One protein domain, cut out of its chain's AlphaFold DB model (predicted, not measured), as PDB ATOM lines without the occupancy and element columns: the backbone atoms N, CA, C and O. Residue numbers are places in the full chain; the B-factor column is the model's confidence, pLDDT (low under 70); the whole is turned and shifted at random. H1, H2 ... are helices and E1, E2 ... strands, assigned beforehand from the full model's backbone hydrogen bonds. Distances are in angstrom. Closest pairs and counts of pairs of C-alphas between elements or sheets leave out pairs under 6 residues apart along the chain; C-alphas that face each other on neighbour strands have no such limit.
ATOM      1  N   LYS A   2     244.594 317.997 260.062       73.12
ATOM      2  CA  LYS A   2     245.935 318.450 259.609       73.12
ATOM      3  C   LYS A   2     246.963 318.697 260.734       73.12
ATOM      4  O   LYS A   2     248.110 318.294 260.599       73.12
ATOM      5  N   LYS A   3     246.547 319.299 261.857       79.44
ATOM      6  CA  LYS A   3     247.431 319.576 263.012       79.44
ATOM      7  C   LYS A   3     247.956 318.304 263.698       79.44
ATOM      8  O   LYS A   3     249.097 318.280 264.132       79.44
ATOM      9  N   ILE A   4     247.140 317.248 263.749       89.88
ATOM     10  CA  ILE A   4     247.505 315.958 264.361       89.88
ATOM     11  C   ILE A   4     248.503 315.224 263.460       89.88
ATOM     12  O   ILE A   4     249.524 314.744 263.936       89.88
ATOM     13  N   ILE A   5     248.259 315.224 262.145       90.94
ATOM     14  CA  ILE A   5     249.167 314.629 261.153       90.94
ATOM     15  C   ILE A   5     250.538 315.322 261.186       90.94
ATOM     16  O   ILE A   5     251.564 314.650 261.176       90.94
ATOM     17  N   SER A   6     250.564 316.655 261.294       89.69
ATOM     18  CA  SER A   6     251.812 317.420 261.418       89.69
ATOM     19  C   SER A   6     252.604 317.065 262.678       89.69
ATOM     20  O   SER A   6     253.829 317.022 262.628       89.69
ATOM     21  N   LEU A   7     251.922 316.808 263.798       91.88
ATOM     22  CA  LEU A   7     252.568 316.441 265.058       91.88
ATOM     23  C   LEU A   7     253.152 315.023 265.002       91.88
ATOM     24  O   LEU A   7     254.260 314.797 265.475       91.88
ATOM     25  N   ILE A   8     252.435 314.090 264.367       92.38
ATOM     26  CA  ILE A   8     252.904 312.716 264.140       92.38
ATOM     27  C   ILE A   8     254.146 312.715 263.238       92.38
ATOM     28  O   ILE A   8     255.137 312.070 263.564       92.38
ATOM     29  N   LEU A   9     254.120 313.476 262.139       89.94
ATOM     30  CA  LEU A   9     255.268 313.615 261.235       89.94
ATOM     31  C   LEU A   9     256.491 314.205 261.942       89.94
ATOM     32  O   LEU A   9     257.602 313.718 261.743       89.94
ATOM     33  N   LEU A  10     256.288 315.212 262.796       89.50
ATOM     34  CA  LEU A  10     257.368 315.805 263.581       89.50
ATOM     35  C   LEU A  10     257.984 314.782 264.547       89.50
ATOM     36  O   LEU A  10     259.204 314.677 264.617       89.50
ATOM     37  N   LEU A  11     257.160 313.975 265.224       88.38
ATOM     38  CA  LEU A  11     257.638 312.921 266.125       88.38
ATOM     39  C   LEU A  11     258.494 311.882 265.384       88.38
ATOM     40  O   LEU A  11     259.591 311.545 265.827       88.38
ATOM     41  N   ILE A  12     258.025 311.416 264.222       85.94
ATOM     42  CA  ILE A  12     258.742 310.433 263.395       85.94
ATOM     43  C   ILE A  12     260.081 311.005 262.911       85.94
ATOM     44  O   ILE A  12     261.099 310.312 262.959       85.94
ATOM     45  N   ALA A  13     260.111 312.282 262.511       84.62
ATOM     46  CA  ALA A  13     261.342 312.962 262.115       84.62
ATOM     47  C   ALA A  13     262.349 313.038 263.276       84.62
ATOM     48  O   ALA A  13     263.521 312.718 263.086       84.62
ATOM     49  N   THR A  14     261.899 313.375 264.492       78.81
ATOM     50  CA  THR A  14     262.783 313.416 265.672       78.81
ATOM     51  C   THR A  14     263.348 312.048 266.052       78.81
ATOM     52  O   THR A  14     264.529 311.953 266.369       78.81
ATOM     53  N   LEU A  15     262.559 310.973 265.952       77.19
ATOM     54  CA  LEU A  15     263.031 309.608 266.218       77.19
ATOM     55  C   LEU A  15     264.040 309.127 265.164       77.19
ATOM     56  O   LEU A  15     264.978 308.403 265.490       77.19
ATOM     57  N   SER A  16     263.881 309.571 263.915       71.50
ATOM     58  CA  SER A  16     264.792 309.246 262.810       71.50
ATOM     59  C   SER A  16     266.159 309.930 262.942       71.50
ATOM     60  O   SER A  16     267.148 309.420 262.429       71.50
ATOM     61  N   LEU A  17     266.232 311.065 263.646       67.69
ATOM     62  CA  LEU A  17     267.479 311.805 263.875       67.69
ATOM     63  C   LEU A  17     268.364 311.163 264.963       67.69
ATOM     64  O   LEU A  17     269.583 311.295 264.903       67.69
ATOM     65  N   ILE A  18     267.782 310.424 265.916       65.19
ATOM     66  CA  ILE A  18     268.510 309.807 267.045       65.19
ATOM     67  C   ILE A  18     269.366 308.610 266.587       65.19
ATOM     68  O   ILE A  18     270.433 308.358 267.143       65.19
ATOM     69  N   SER A  19     268.953 307.892 265.539       60.38
ATOM     70  CA  SER A  19     269.647 306.680 265.072       60.38
ATOM     71  C   SER A  19     270.990 306.948 264.382       60.38
ATOM     72  O   SER A  19     271.805 306.034 264.264       60.38
ATOM     73  N   CYS A  20     271.259 308.191 263.966       58.75
ATOM     74  CA  CYS A  20     272.550 308.569 263.388       58.75
ATOM     75  C   CYS A  20     273.566 309.007 264.460       58.75
ATOM     76  O   CYS A  20     274.770 308.927 264.234       58.75
ATOM     77  N   SER A  21     273.096 309.418 265.646       56.12
ATOM     78  CA  SER A  21     273.938 309.906 266.750       56.12
ATOM     79  C   SER A  21     274.493 308.795 267.649       56.12
ATOM     80  O   SER A  21     275.392 309.048 268.441       56.12
ATOM     81  N   CYS A  22     273.974 307.567 267.545       53.47
ATOM     82  CA  CYS A  22     274.403 306.423 268.361       53.47
ATOM     83  C   CYS A  22     275.520 305.583 267.725       53.47
ATOM     84  O   CYS A  22     275.794 304.477 268.195       53.47
ATOM     85  N   LYS A  23     276.179 306.070 266.667       55.47
ATOM     86  CA  LYS A  23     277.413 305.431 266.208       55.47
ATOM     87  C   LYS A  23     278.519 305.761 267.199       55.47
ATOM     88  O   LYS A  23     279.096 306.837 267.166       55.47
ATOM     89  N   LEU A  24     278.725 304.804 268.098       54.28
ATOM     90  CA  LEU A  24     279.884 304.574 268.951       54.28
ATOM     91  C   LEU A  24     281.175 304.812 268.130       54.28
ATOM     92  O   LEU A  24     281.683 303.904 267.478       54.28
ATOM     93  N   HIS A  25     281.636 306.060 268.062       57.91
ATOM     94  CA  HIS A  25     282.655 306.520 267.111       57.91
ATOM     95  C   HIS A  25     284.064 306.571 267.719       57.91
ATOM     96  O   HIS A  25     284.896 307.347 267.271       57.91
ATOM     97  N   ASP A  26     284.358 305.704 268.691       67.19
ATOM     98  CA  ASP A  26     285.686 305.639 269.329       67.19
ATOM     99  C   ASP A  26     286.564 304.511 268.760       67.19
ATOM    100  O   ASP A  26     287.701 304.304 269.191       67.19
ATOM    101  N   SER A  27     286.038 303.735 267.807       82.00
ATOM    102  CA  SER A  27     286.818 302.691 267.145       82.00
ATOM    103  C   SER A  27     287.520 303.245 265.912       82.00
ATOM    104  O   SER A  27     286.878 303.793 265.017       82.00
ATOM    105  N   LEU A  28     288.837 303.044 265.859       88.69
ATOM    106  CA  LEU A  28     289.660 303.262 264.670       88.69
ATOM    107  C   LEU A  28     289.698 302.020 263.766       88.69
ATOM    108  O   LEU A  28     290.465 301.990 262.812       88.69
ATOM    109  N   ASP A  29     288.918 300.979 264.066       92.38
ATOM    110  CA  ASP A  29     288.910 299.753 263.271       92.38
ATOM    111  C   ASP A  29     288.444 300.034 261.839       92.38
ATOM    112  O   ASP A  29     287.352 300.561 261.616       92.38
ATOM    113  N   GLY A  30     289.257 299.642 260.860       94.00
ATOM    114  CA  GLY A  30     288.942 299.869 259.456       94.00
ATOM    115  C   GLY A  30     290.123 299.696 258.513       94.00
ATOM    116  O   GLY A  30     291.268 299.515 258.925       94.00
ATOM    117  N   GLU A  31     289.811 299.769 257.225       96.06
ATOM    118  CA  GLU A  31     290.773 299.802 256.128       96.06
ATOM    119  C   GLU A  31     291.030 301.254 255.712       96.06
ATOM    120  O   GLU A  31     290.093 302.022 255.476       96.06
ATOM    121  N   TYR A  32     292.301 301.629 255.599       94.50
ATOM    122  CA  TYR A  32     292.732 302.986 255.289       94.50
ATOM    123  C   TYR A  32     293.474 302.997 253.964       94.50
ATOM    124  O   TYR A  32     294.514 302.357 253.811       94.50
ATOM    125  N   TYR A  33     292.935 303.743 253.005       94.94
ATOM    126  CA  TYR A  33     293.440 303.791 251.639       94.94
ATOM    127  C   TYR A  33     294.233 305.074 251.389       94.94
ATOM    128  O   TYR A  33     293.799 306.168 251.753       94.94
ATOM    129  N   TRP A  34     295.363 304.949 250.696       92.94
ATOM    130  CA  TRP A  34     296.019 306.072 250.043       92.94
ATOM    131  C   TRP A  34     295.309 306.359 248.720       92.94
ATOM    132  O   TRP A  34     295.375 305.571 247.774       92.94
ATOM    133  N   ILE A  35     294.616 307.494 248.657       93.62
ATOM    134  CA  ILE A  35     293.865 307.937 247.481       93.62
ATOM    135  C   ILE A  35     294.658 309.038 246.780       93.62
ATOM    136  O   ILE A  35     295.056 310.026 247.397       93.62
ATOM    137  N   SER A  36     294.869 308.878 245.477       93.31
ATOM    138  CA  SER A  36     295.556 309.849 244.623       93.31
ATOM    139  C   SER A  36     294.889 309.927 243.249       93.31
ATOM    140  O   SER A  36     294.011 309.123 242.940       93.31
ATOM    141  N   SER A  37     295.305 310.875 242.405       94.88
ATOM    142  CA  SER A  37     294.835 310.945 241.010       94.88
ATOM    143  C   SER A  37     295.198 309.703 240.196       94.88
ATOM    144  O   SER A  37     294.472 309.349 239.273       94.88
ATOM    145  N   GLU A  38     296.305 309.046 240.544       93.81
ATOM    146  CA  GLU A  38     296.859 307.929 239.776       93.81
ATOM    147  C   GLU A  38     296.309 306.577 240.233       93.81
ATOM    148  O   GLU A  38     296.106 305.673 239.423       93.81
ATOM    149  N   ARG A  39     296.103 306.408 241.543       87.38
ATOM    150  CA  ARG A  39     295.681 305.135 242.136       87.38
ATOM    151  C   ARG A  39     295.082 305.290 243.526       87.38
ATOM    152  O   ARG A  39     295.451 306.194 244.280       87.38
ATOM    153  N   ASN A  40     294.240 304.315 243.851       93.88
ATOM    154  CA  ASN A  40     293.735 304.056 245.190       93.88
ATOM    155  C   ASN A  40     294.330 302.732 245.658       93.88
ATOM    156  O   ASN A  40     294.165 301.713 244.987       93.88
ATOM    157  N   GLU A  41     295.027 302.749 246.783       93.81
ATOM    158  CA  GLU A  41     295.703 301.575 247.330       93.81
ATOM    159  C   GLU A  41     295.400 301.446 248.816       93.81
ATOM    160  O   GLU A  41     295.340 302.454 249.518       93.81
ATOM    161  N   LEU A  42     295.204 300.217 249.296       95.06
ATOM    162  CA  LEU A  42     295.109 299.953 250.726       95.06
ATOM    163  C   LEU A  42     296.477 300.229 251.362       95.06
ATOM    164  O   LEU A  42     297.462 299.590 251.010       95.06
ATOM    165  N   ALA A  43     296.542 301.193 252.275       94.44
ATOM    166  CA  ALA A  43     297.779 301.555 252.955       94.44
ATOM    167  C   ALA A  43     297.965 300.723 254.229       94.44
ATOM    168  O   ALA A  43     299.032 300.150 254.450       94.44
ATOM    169  N   PHE A  44     296.929 300.653 255.069       96.62
ATOM    170  CA  PHE A  44     296.955 299.880 256.306       96.62
ATOM    171  C   PHE A  44     295.554 299.510 256.801       96.62
ATOM    172  O   PHE A  44     294.561 300.159 256.472       96.62
ATOM    173  N   THR A  45     295.489 298.485 257.647       97.25
ATOM    174  CA  THR A  45     294.267 298.038 258.329       97.25
ATOM    175  C   THR A  45     294.445 298.160 259.833       97.25
ATOM    176  O   THR A  45     295.425 297.648 260.366       97.25
ATOM    177  N   ILE A  46     293.499 298.791 260.529       95.94
ATOM    178  CA  ILE A  46     293.478 298.884 261.994       95.94
ATOM    179  C   ILE A  46     292.453 297.900 262.558       95.94
ATOM    180  O   ILE A  46     291.321 297.811 262.081       95.94
ATOM    181  N   LYS A  47     292.856 297.174 263.605       94.38
ATOM    182  CA  LYS A  47     291.987 296.318 264.414       94.38
ATOM    183  C   LYS A  47     292.404 296.378 265.885       94.38
ATOM    184  O   LYS A  47     293.460 295.875 266.269       94.38
ATOM    185  N   GLY A  48     291.554 296.961 266.721       91.50
ATOM    186  CA  GLY A  48     291.780 297.187 268.141       91.50
ATOM    187  C   GLY A  48     292.779 298.313 268.401       91.50
ATOM    188  O   GLY A  48     292.450 299.496 268.323       91.50
ATOM    189  N   ASP A  49     293.981 297.939 268.816       92.75
ATOM    190  CA  ASP A  49     295.123 298.813 269.096       92.75
ATOM    191  C   ASP A  49     296.315 298.508 268.176       92.75
ATOM    192  O   ASP A  49     297.417 299.003 268.405       92.75
ATOM    193  N   LYS A  50     296.103 297.699 267.132       95.19
ATOM    194  CA  LYS A  50     297.128 297.277 266.176       95.19
ATOM    195  C   LYS A  50     296.752 297.687 264.766       95.19
ATOM    196  O   LYS A  50     295.582 297.620 264.388       95.19
ATOM    197  N   GLY A  51     297.761 298.053 263.991       96.25
ATOM    198  CA  GLY A  51     297.663 298.267 262.560       96.25
ATOM    199  C   GLY A  51     298.633 297.376 261.794       96.25
ATOM    200  O   GLY A  51     299.751 297.155 262.255       96.25
ATOM    201  N   THR A  52     298.200 296.885 260.637       97.81
ATOM    202  CA  THR A  52     299.040 296.187 259.652       97.81
ATOM    203  C   THR A  52     299.238 297.101 258.454       97.81
ATOM    204  O   THR A  52     298.262 297.683 257.986       97.81
ATOM    205  N   ILE A  53     300.470 297.237 257.972       96.62
ATOM    206  CA  ILE A  53     300.828 298.056 256.808       96.62
ATOM    207  C   ILE A  53     300.965 297.128 255.599       96.62
ATOM    208  O   ILE A  53     301.684 296.137 255.666       96.62
ATOM    209  N   GLU A  54     300.291 297.450 254.496       94.00
ATOM    210  CA  GLU A  54     300.354 296.627 253.278       94.00
ATOM    211  C   GLU A  54     301.624 296.909 252.463       94.00
ATOM    212  O   GLU A  54     302.216 296.005 251.871       94.00
ATOM    213  N   HIS A  55     302.061 298.174 252.442       86.31
ATOM    214  CA  HIS A  55     303.192 298.633 251.638       86.31
ATOM    215  C   HIS A  55     304.041 299.656 252.409       86.31
ATOM    216  O   HIS A  55     303.608 300.778 252.664       86.31
ATOM    217  N   GLY A  56     305.270 299.282 252.774       82.62
ATOM    218  CA  GLY A  56     306.191 300.136 253.524       82.62
ATOM    219  C   GLY A  56     307.404 299.373 254.053       82.62
ATOM    220  O   GLY A  56     307.589 298.200 253.749       82.62
ATOM    221  N   GLU A  57     308.246 300.053 254.829       89.88
ATOM    222  CA  GLU A  57     309.413 299.444 255.493       89.88
ATOM    223  C   GLU A  57     309.028 298.638 256.746       89.88
ATOM    224  O   GLU A  57     309.732 297.708 257.130       89.88
ATOM    225  N   ALA A  58     307.910 298.992 257.381       94.25
ATOM    226  CA  ALA A  58     307.395 298.328 258.569       94.25
ATOM    227  C   ALA A  58     306.144 297.511 258.237       94.25
ATOM    228  O   ALA A  58     305.333 297.938 257.420       94.25
ATOM    229  N   ASP A  59     305.963 296.395 258.942       96.31
ATOM    230  CA  ASP A  59     304.808 295.509 258.764       96.31
ATOM    231  C   ASP A  59     303.627 295.886 259.681       96.31
ATOM    232  O   ASP A  59     302.464 295.648 259.350       96.31
ATOM    233  N   TYR A  60     303.906 296.471 260.857       96.94
ATOM    234  CA  TYR A  60     302.905 296.697 261.906       96.94
ATOM    235  C   TYR A  60     303.148 297.981 262.711       96.94
ATOM    236  O   TYR A  60     304.282 298.434 262.859       96.94
ATOM    237  N   PHE A  61     302.086 298.510 263.326       95.38
ATOM    238  CA  PHE A  61     302.157 299.567 264.342       95.38
ATOM    239  C   PHE A  61     301.146 299.344 265.474       95.38
ATOM    240  O   PHE A  61     300.186 298.587 265.336       95.38
ATOM    241  N   THR A  62     301.357 300.015 266.607       95.25
ATOM    242  CA  THR A  62     300.428 300.020 267.748       95.25
ATOM    243  C   THR A  62     299.899 301.421 268.018       95.25
ATOM    244  O   THR A  62     300.642 302.396 267.910       95.25
ATOM    245  N   ILE A  63     298.634 301.525 268.417       91.25
ATOM    246  CA  ILE A  63     297.950 302.786 268.702       91.25
ATOM    247  C   ILE A  63     297.890 302.987 270.212       91.25
ATOM    248  O   ILE A  63     297.224 302.233 270.920       91.25
TER     249      ILE A  63
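AT A GLANCE: This is residues 2 to 63 of the 69 residues of an uncharacterized protein of Streptococcus thermophilus (UniProt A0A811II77). A small head, a sheet of four strands, has one long helical arm, H1, sticking out from it; residues 2 to 26 stand free, and this arm makes the length. The printed part has 62 residues, with one named helix followed by four named strands, class mixed. The sheet, in order E1, E2, E3, E4, is a meander, each strand the antiparallel neighbour of the one before. The whole is extended, radius of gyration of the C-alphas 21.0 A, spanning 66 by 31 by 9 A.

HOW THE PARTS SIT: Start at H1, residues 2 to 21, with 12 of 16 O i to N i+4 pairs within hydrogen-bond range; it is not on the sheet. Next find the hairpin of E1, residues 30 to 35, and E2, residues 40 to 47, at 156 degrees, with N 32 and O 44 2.8 A apart. E2 and E3, residues 50 to 53, form a hairpin at 158 degrees; N 45 and O 52 are 2.9 A apart. E3 and E4, residues 60 to 62, form a hairpin at 152 degrees; N 51 and O 61 are 2.8 A apart.

IN THESE COORDINATES: Find C-alpha 2 at (245.935, 318.450, 259.609); H1 runs 30.1 A from there. E1 measures 15.3 A, E2 20.8 A, E3 10.1 A and E4 7.2 A, ending at C-alpha 62, (300.428, 300.020, 267.748).

THE WHOLE: The C-alphas of Lys 2 and Glu 57, the two farthest apart, are 66.4 A apart. The printed part has no cut and no long link; pLDDT is under 70 at residues 17 to 26.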